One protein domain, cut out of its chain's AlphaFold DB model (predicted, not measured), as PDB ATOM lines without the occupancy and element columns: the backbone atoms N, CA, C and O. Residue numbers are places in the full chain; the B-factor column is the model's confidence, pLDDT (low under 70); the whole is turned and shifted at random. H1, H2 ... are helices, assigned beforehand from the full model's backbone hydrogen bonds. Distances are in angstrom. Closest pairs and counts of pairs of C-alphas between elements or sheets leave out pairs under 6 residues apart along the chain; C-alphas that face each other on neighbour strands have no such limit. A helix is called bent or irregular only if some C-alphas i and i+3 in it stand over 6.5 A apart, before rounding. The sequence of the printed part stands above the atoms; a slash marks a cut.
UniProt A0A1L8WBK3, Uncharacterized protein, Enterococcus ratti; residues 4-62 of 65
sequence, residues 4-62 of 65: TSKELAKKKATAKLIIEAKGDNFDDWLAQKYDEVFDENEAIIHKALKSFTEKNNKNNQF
ATOM      1  N   THR A   4      86.792  13.073  35.293       89.81
ATOM      2  CA  THR A   4      86.639  12.728  33.875       89.81
ATOM      3  C   THR A   4      85.321  11.988  33.631       89.81
ATOM      4  O   THR A   4      84.839  11.248  34.490       89.81
ATOM      5  N   SER A   5      84.748  12.102  32.429       86.50
ATOM      6  CA  SER A   5      83.504  11.393  32.073       86.50
ATOM      7  C   SER A   5      83.614   9.874  32.270       86.50
ATOM      8  O   SER A   5      82.651   9.222  32.672       86.50
ATOM      9  N   LYS A   6      84.810   9.313  32.047       89.44
ATOM     10  CA  LYS A   6      85.116   7.893  32.271       89.44
ATOM     11  C   LYS A   6      84.999   7.511  33.747       89.44
ATOM     12  O   LYS A   6      84.424   6.476  34.079       89.44
ATOM     13  N   GLU A   7      85.539   8.335  34.633       89.31
ATOM     14  CA  GLU A   7      85.446   8.107  36.074       89.31
ATOM     15  C   GLU A   7      84.021   8.290  36.589       89.31
ATOM     16  O   GLU A   7      83.572   7.496  37.416       89.31
ATOM     17  N   LEU A   8      83.285   9.274  36.066       89.31
ATOM     18  CA  LEU A   8      81.879   9.477  36.405       89.31
ATOM     19  C   LEU A   8      81.028   8.259  36.021       89.31
ATOM     20  O   LEU A   8      80.264   7.754  36.844       89.31
ATOM     21  N   ALA A   9      81.210   7.740  34.804       91.31
ATOM     22  CA  ALA A   9      80.519   6.541  34.339       91.31
ATOM     23  C   ALA A   9      80.836   5.322  35.220       91.31
ATOM     24  O   ALA A   9      79.927   4.587  35.607       91.31
ATOM     25  N   LYS A  10      82.107   5.144  35.603       93.19
ATOM     26  CA  LYS A  10      82.523   4.056  36.499       93.19
ATOM     27  C   LYS A  10      81.855   4.167  37.870       93.19
ATOM     28  O   LYS A  10      81.319   3.179  38.359       93.19
ATOM     29  N   LYS A  11      81.834   5.363  38.465       90.62
ATOM     30  CA  LYS A  11      81.161   5.605  39.751       90.62
ATOM     31  C   LYS A  11      79.663   5.307  39.673       90.62
ATOM     32  O   LYS A  11      79.150   4.623  40.553       90.62
ATOM     33  N   LYS A  12      78.987   5.751  38.606       91.81
ATOM     34  CA  LYS A  12      77.557   5.475  38.387       91.81
ATOM     35  C   LYS A  12      77.284   3.973  38.264       91.81
ATOM     36  O   LYS A  12      76.377   3.471  38.915       91.81
ATOM     37  N   ALA A  13      78.093   3.256  37.484       93.62
ATOM     38  CA  ALA A  13      77.954   1.811  37.315       93.62
ATOM     39  C   ALA A  13      78.163   1.049  38.633       93.62
ATOM     40  O   ALA A  13      77.373   0.170  38.967       93.62
ATOM     41  N   THR A  14      79.187   1.408  39.411       93.62
ATOM     42  CA  THR A  14      79.427   0.797  40.724       93.62
ATOM     43  C   THR A  14      78.290   1.086  41.703       93.62
ATOM     44  O   THR A  14      77.836   0.167  42.377       93.62
ATOM     45  N   ALA A  15      77.804   2.328  41.765       93.12
ATOM     46  CA  ALA A  15      76.678   2.682  42.626       93.12
ATOM     47  C   ALA A  15      75.424   1.882  42.256       93.12
ATOM     48  O   ALA A  15      74.820   1.274  43.132       93.12
ATOM     49  N   LYS A  16      75.103   1.796  40.961       94.06
ATOM     50  CA  LYS A  16      73.975   1.004  40.468       94.06
ATOM     51  C   LYS A  16      74.042  -0.454  40.929       94.06
ATOM     52  O   LYS A  16      73.105  -0.916  41.569       94.06
ATOM     53  N   LEU A  17      75.176  -1.126  40.719       95.12
ATOM     54  CA  LEU A  17      75.363  -2.516  41.156       95.12
ATOM     55  C   LEU A  17      75.175  -2.698  42.667       95.12
ATOM     56  O   LEU A  17      74.588  -3.685  43.093       95.12
ATOM     57  N   ILE A  18      75.679  -1.766  43.479       95.31
ATOM     58  CA  ILE A  18      75.566  -1.846  44.942       95.31
ATOM     59  C   ILE A  18      74.115  -1.666  45.392       95.31
ATOM     60  O   ILE A  18      73.673  -2.382  46.286       95.31
ATOM     61  N   ILE A  19      73.396  -0.704  44.813       93.56
ATOM     62  CA  ILE A  19      72.007  -0.405  45.182       93.56
ATOM     63  C   ILE A  19      71.086  -1.549  44.742       93.56
ATOM     64  O   ILE A  19      70.340  -2.077  45.562       93.56
ATOM     65  N   GLU A  20      71.241  -2.041  43.512       92.44
ATOM     66  CA  GLU A  20      70.480  -3.198  43.025       92.44
ATOM     67  C   GLU A  20      70.792  -4.472  43.831       92.44
ATOM     68  O   GLU A  20      69.886  -5.238  44.151       92.44
ATOM     69  N   ALA A  21      72.050  -4.687  44.241       95.25
ATOM     70  CA  ALA A  21      72.425  -5.822  45.091       95.25
ATOM     71  C   ALA A  21      71.821  -5.760  46.505       95.25
ATOM     72  O   ALA A  21      71.708  -6.793  47.166       95.25
ATOM     73  N   LYS A  22      71.433  -4.570  46.977       92.88
ATOM     74  CA  LYS A  22      70.697  -4.390  48.236       92.88
ATOM     75  C   LYS A  22      69.191  -4.628  48.087       92.88
ATOM     76  O   LYS A  22      68.504  -4.696  49.098       92.88
ATOM     77  N   GLY A  23      68.701  -4.798  46.857       92.62
ATOM     78  CA  GLY A  23      67.277  -4.938  46.548       92.62
ATOM     79  C   GLY A  23      66.551  -3.607  46.347       92.62
ATOM     80  O   GLY A  23      65.334  -3.606  46.192       92.62
ATOM     81  N   ASP A  24      67.285  -2.494  46.324       93.75
ATOM     82  CA  ASP A  24      66.741  -1.159  46.098       93.75
ATOM     83  C   ASP A  24      66.779  -0.791  44.607       93.75
ATOM     84  O   ASP A  24      67.617  -1.271  43.836       93.75
ATOM     85  N   ASN A  25      65.890   0.114  44.192       93.88
ATOM     86  CA  ASN A  25      65.903   0.668  42.843       93.88
ATOM     87  C   ASN A  25      66.914   1.826  42.755       93.88
ATOM     88  O   ASN A  25      66.848   2.799  43.509       93.88
ATOM     89  N   PHE A  26      67.861   1.728  41.818       92.56
ATOM     90  CA  PHE A  26      68.887   2.754  41.622       92.56
ATOM     91  C   PHE A  26      68.315   4.120  41.222       92.56
ATOM     92  O   PHE A  26      68.850   5.142  41.651       92.56
ATOM     93  N   ASP A  27      67.260   4.149  40.410       91.75
ATOM     94  CA  ASP A  27      66.639   5.389  39.947       91.75
ATOM     95  C   ASP A  27      65.890   6.095  41.088       91.75
ATOM     96  O   ASP A  27      66.019   7.311  41.224       91.75
ATOM     97  N   ASP A  28      65.219   5.346  41.972       93.44
ATOM     98  CA  ASP A  28      64.583   5.908  43.176       93.44
ATOM     99  C   ASP A  28      65.627   6.477  44.147       93.44
ATOM    100  O   ASP A  28      65.492   7.601  44.637       93.44
ATOM    101  N   TRP A  29      66.718   5.741  44.383       94.00
ATOM    102  CA  TRP A  29      67.833   6.233  45.198       94.00
ATOM    103  C   TRP A  29      68.452   7.507  44.608       94.00
ATOM    104  O   TRP A  29      68.804   8.438  45.335       94.00
ATOM    105  N   LEU A  30      68.587   7.563  43.280       93.06
ATOM    106  CA  LEU A  30      69.137   8.724  42.594       93.06
ATOM    107  C   LEU A  30      68.202   9.937  42.696       93.06
ATOM    108  O   LEU A  30      68.692  11.045  42.904       93.06
ATOM    109  N   ALA A  31      66.887   9.729  42.595       92.25
ATOM    110  CA  ALA A  31      65.890  10.781  42.777       92.25
ATOM    111  C   ALA A  31      65.992  11.411  44.174       92.25
ATOM    112  O   ALA A  31      66.143  12.625  44.276       92.25
ATOM    113  N   GLN A  32      66.080  10.589  45.226       92.38
ATOM    114  CA  GLN A  32      66.266  11.077  46.600       92.38
ATOM    115  C   GLN A  32      67.528  11.934  46.763       92.38
ATOM    116  O   GLN A  32      67.527  12.911  47.507       92.38
ATOM    117  N   LYS A  33      68.614  11.591  46.060       91.12
ATOM    118  CA  LYS A  33      69.844  12.394  46.073       91.12
ATOM    119  C   LYS A  33      69.717  13.715  45.331       91.12
ATOM    120  O   LYS A  33      70.417  14.657  45.692       91.12
ATOM    121  N   TYR A  34      68.857  13.805  44.322       89.81
ATOM    122  CA  TYR A  34      68.538  15.092  43.711       89.81
ATOM    123  C   TYR A  34      67.685  15.954  44.632       89.81
ATOM    124  O   TYR A  34      68.018  17.126  44.796       89.81
ATOM    125  N   ASP A  35      66.671  15.375  45.273       87.94
ATOM    126  CA  ASP A  35      65.829  16.096  46.232       87.94
ATOM    127  C   ASP A  35      66.656  16.646  47.402       87.94
ATOM    128  O   ASP A  35      66.587  17.836  47.677       87.94
ATOM    129  N   GLU A  36      67.555  15.846  47.990       89.00
ATOM    130  CA  GLU A  36      68.471  16.291  49.057       89.00
ATOM    131  C   GLU A  36      69.314  17.504  48.626       89.00
ATOM    132  O   GLU A  36      69.424  18.493  49.349       89.00
ATOM    133  N   VAL A  37      69.862  17.473  47.406       87.81
ATOM    134  CA  VAL A  37      70.617  18.610  46.862       87.81
ATOM    135  C   VAL A  37      69.708  19.818  46.631       87.81
ATOM    136  O   VAL A  37      70.147  20.946  46.850       87.81
ATOM    137  N   PHE A  38      68.466  19.631  46.190       81.12
ATOM    138  CA  PHE A  38      67.539  20.743  45.999       81.12
ATOM    139  C   PHE A  38      67.111  21.369  47.322       81.12
ATOM    140  O   PHE A  38      67.212  22.588  47.440       81.12
ATOM    141  N   ASP A  39      66.736  20.568  48.317       83.12
ATOM    142  CA  ASP A  39      66.353  21.040  49.650       83.12
ATOM    143  C   ASP A  39      67.498  21.809  50.325       83.12
ATOM    144  O   ASP A  39      67.312  22.921  50.823       83.12
ATOM    145  N   GLU A  40      68.723  21.280  50.277       81.44
ATOM    146  CA  GLU A  40      69.889  21.943  50.875       81.44
ATOM    147  C   GLU A  40      70.258  23.262  50.179       81.44
ATOM    148  O   GLU A  40      70.850  24.160  50.790       81.44
ATOM    149  N   ASN A  41      69.932  23.394  48.889       79.25
ATOM    150  CA  ASN A  41      70.361  24.518  48.059       79.25
ATOM    151  C   ASN A  41      69.201  25.411  47.600       79.25
ATOM    152  O   ASN A  41      69.436  26.363  46.849       79.25
ATOM    153  N   GLU A  42      67.980  25.184  48.086       70.75
ATOM    154  CA  GLU A  42      66.787  25.953  47.725       70.75
ATOM    155  C   GLU A  42      67.018  27.455  47.972       70.75
ATOM    156  O   GLU A  42      66.825  28.303  47.094       70.75
ATOM    157  N   ALA A  43      67.595  27.793  49.130       68.69
ATOM    158  CA  ALA A  43      67.966  29.160  49.489       68.69
ATOM    159  C   ALA A  43      69.020  29.778  48.545       68.69
ATOM    160  O   ALA A  43      69.001  30.988  48.286       68.69
ATOM    161  N   ILE A  44      69.938  28.969  48.005       73.81
ATOM    162  CA  ILE A  44      70.960  29.416  47.047       73.81
ATOM    163  C   ILE A  44      70.319  29.683  45.689       73.81
ATOM    164  O   ILE A  44      70.612  30.712  45.075       73.81
ATOM    165  N   ILE A  45      69.411  28.809  45.249       70.12
ATOM    166  CA  ILE A  45      68.655  28.979  44.006       70.12
ATOM    167  C   ILE A  45      67.822  30.262  44.080       70.12
ATOM    168  O   ILE A  45      67.939  31.112  43.195       70.12
ATOM    169  N   HIS A  46      67.078  30.486  45.167       70.12
ATOM    170  CA  HIS A  46      66.325  31.729  45.360       70.12
ATOM    171  C   HIS A  46      67.216  32.972  45.358       70.12
ATOM    172  O   HIS A  46      66.874  33.987  44.745       70.12
ATOM    173  N   LYS A  47      68.387  32.908  46.000       70.94
ATOM    174  CA  LYS A  47      69.343  34.022  46.030       70.94
ATOM    175  C   LYS A  47      69.955  34.294  44.654       70.94
ATOM    176  O   LYS A  47      70.121  35.462  44.290       70.94
ATOM    177  N   ALA A  48      70.269  33.252  43.887       72.44
ATOM    178  CA  ALA A  48      70.785  33.364  42.527       72.44
ATOM    179  C   ALA A  48      69.728  33.938  41.572       72.44
ATOM    180  O   ALA A  48      70.028  34.883  40.841       72.44
ATOM    181  N   LEU A  49      68.487  33.445  41.642       73.81
ATOM    182  CA  LEU A  49      67.354  33.968  40.874       73.81
ATOM    183  C   LEU A  49      67.091  35.439  41.202       73.81
ATOM    184  O   LEU A  49      67.043  36.267  40.295       73.81
ATOM    185  N   LYS A  50      67.027  35.796  42.490       71.69
ATOM    186  CA  LYS A  50      66.841  37.186  42.922       71.69
ATOM    187  C   LYS A  50      67.972  38.092  42.421       71.69
ATOM    188  O   LYS A  50      67.707  39.143  41.845       71.69
ATOM    189  N   SER A  51      69.224  37.647  42.549       69.81
ATOM    190  CA  SER A  51      70.393  38.402  42.073       69.81
ATOM    191  C   SER A  51      70.410  38.570  40.550       69.81
ATOM    192  O   SER A  51      70.874  39.595  40.049       69.81
ATOM    193  N   PHE A  52      69.904  37.583  39.804       70.31
ATOM    194  CA  PHE A  52      69.757  37.658  38.352       70.31
ATOM    195  C   PHE A  52      68.682  38.678  37.951       70.31
ATOM    196  O   PHE A  52      68.942  39.552  37.123       70.31
ATOM    197  N   THR A  53      67.514  38.645  38.598       69.62
ATOM    198  CA  THR A  53      66.433  39.616  38.366       69.62
ATOM    199  C   THR A  53      66.844  41.043  38.751       69.62
ATOM    200  O   THR A  53      66.577  41.983  38.003       69.62
ATOM    201  N   GLU A  54      67.548  41.229  39.872       63.25
ATOM    202  CA  GLU A  54      68.045  42.542  40.315       63.25
ATOM    203  C   GLU A  54      69.117  43.120  39.379       63.25
ATOM    204  O   GLU A  54      69.136  44.330  39.137       63.25
ATOM    205  N   LYS A  55      69.988  42.276  38.807       61.53
ATOM    206  CA  LYS A  55      70.934  42.701  37.762       61.53
ATOM    207  C   LYS A  55      70.215  43.165  36.498       61.53
ATOM    208  O   LYS A  55      70.582  44.198  35.945       61.53
ATOM    209  N   ASN A  56      69.183  42.437  36.075       59.81
ATOM    210  CA  ASN A  56      68.447  42.767  34.857       59.81
ATOM    211  C   ASN A  56      67.641  44.072  35.003       59.81
ATOM    212  O   ASN A  56      67.614  44.894  34.092       59.81
ATOM    213  N   ASN A  57      67.061  44.320  36.184       59.22
ATOM    214  CA  ASN A  57      66.344  45.569  36.467       59.22
ATOM    215  C   ASN A  57      67.263  46.792  36.615       59.22
ATOM    216  O   ASN A  57      66.846  47.899  36.278       59.22
ATOM    217  N   LYS A  58      68.502  46.624  37.100       57.69
ATOM    218  CA  LYS A  58      69.461  47.738  37.181       57.69
ATOM    219  C   LYS A  58      69.937  48.195  35.802       57.69
ATOM    220  O   LYS A  58      70.013  49.399  35.598       57.69
ATOM    221  N   ASN A  59      70.184  47.289  34.853       55.69
ATOM    222  CA  ASN A  59      70.610  47.680  33.499       55.69
ATOM    223  C   ASN A  59      69.563  48.539  32.765       55.69
ATOM    224  O   ASN A  59      69.925  49.555  32.181       55.69
ATOM    225  N   ASN A  60      68.269  48.237  32.905       56.91
ATOM    226  CA  ASN A  60      67.200  49.024  32.270       56.91
ATOM    227  C   ASN A  60      66.990  50.434  32.863       56.91
ATOM    228  O   ASN A  60      66.275  51.240  32.265       56.91
ATOM    229  N   GLN A  61      67.567  50.748  34.031       55.09
ATOM    230  CA  GLN A  61      67.483  52.089  34.633       55.09
ATOM    231  C   GLN A  61      68.638  53.015  34.229       55.09
ATOM    232  O   GLN A  61      68.506  54.230  34.371       55.09
ATOM    233  N   PHE A  62      69.748  52.474  33.716       55.91
ATOM    234  CA  PHE A  62      70.878  53.281  33.237       55.91
ATOM    235  C   PHE A  62      70.768  53.667  31.754       55.91
ATOM    236  O   PHE A  62      71.414  54.624  31.349       55.91
TER     237      PHE A  62
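AT A GLANCE: This is residues 4 to 62 of the 65 residues of an uncharacterized protein of Enterococcus ratti (UniProt A0A1L8WBK3). One long helix, H2, bends part of the way along, and a shorter helix, H1, meets its first arm, H2a, near their linked ends in an open V. The free ends, residues 4 to 11 and 31 to 62, stick out, and the second arm, H2b, carries the length far from the V. The 59 printed residues hold two named helices, H1 then H2, and no named strand, and the class is all helix. The whole is extended, with a radius of gyration of the C-alphas of 18.9 A and spans of 60 by 25 by 13 A.

IN THESE COORDINATES: H2, residues 26 to 62, was assigned as one helix by its hydrogen bonds but is bent: C-alphas 40 and 43 are 7.6 A apart. Arm H2a, residues 26 to 40, is 21.3 A long and begins at C-alpha 26 (68.887, 2.754, 41.622). Arm H2b, residues 43 to 62, is 29.2 A long and ends at C-alpha 62 (70.878, 53.281, 33.237). H1, residues 5 to 21, is 24.3 A long and begins at C-alpha 5 (83.504, 11.393, 32.073).

HOW THE PARTS SIT: H2a and H2b stand at a steep tilt of 55 degrees. H1 touches H2a with its residues 15 to 20 alone, and H2a touches H1 with its residues 26 to 29 alone; the closest C-alphas of the two, those of Lys 16 and Phe 26, are 5.5 A apart. The two run opposite ways at a steep tilt of 66 degrees. H1 and H2b are apart. In H1 and H2a every O i to N i+4 pair is within hydrogen-bond range; in H2b 13 of 16 are.

THE WHOLE: The two C-alphas farthest apart, of Ala 21 and Phe 62, are 60.3 A apart. The printed part has no cut, and the link from H1 to H2a is tight, with 4 residues. The mean pLDDT of the printed part is 81.8; residues 43, 51 and 53 to 62 are under 70.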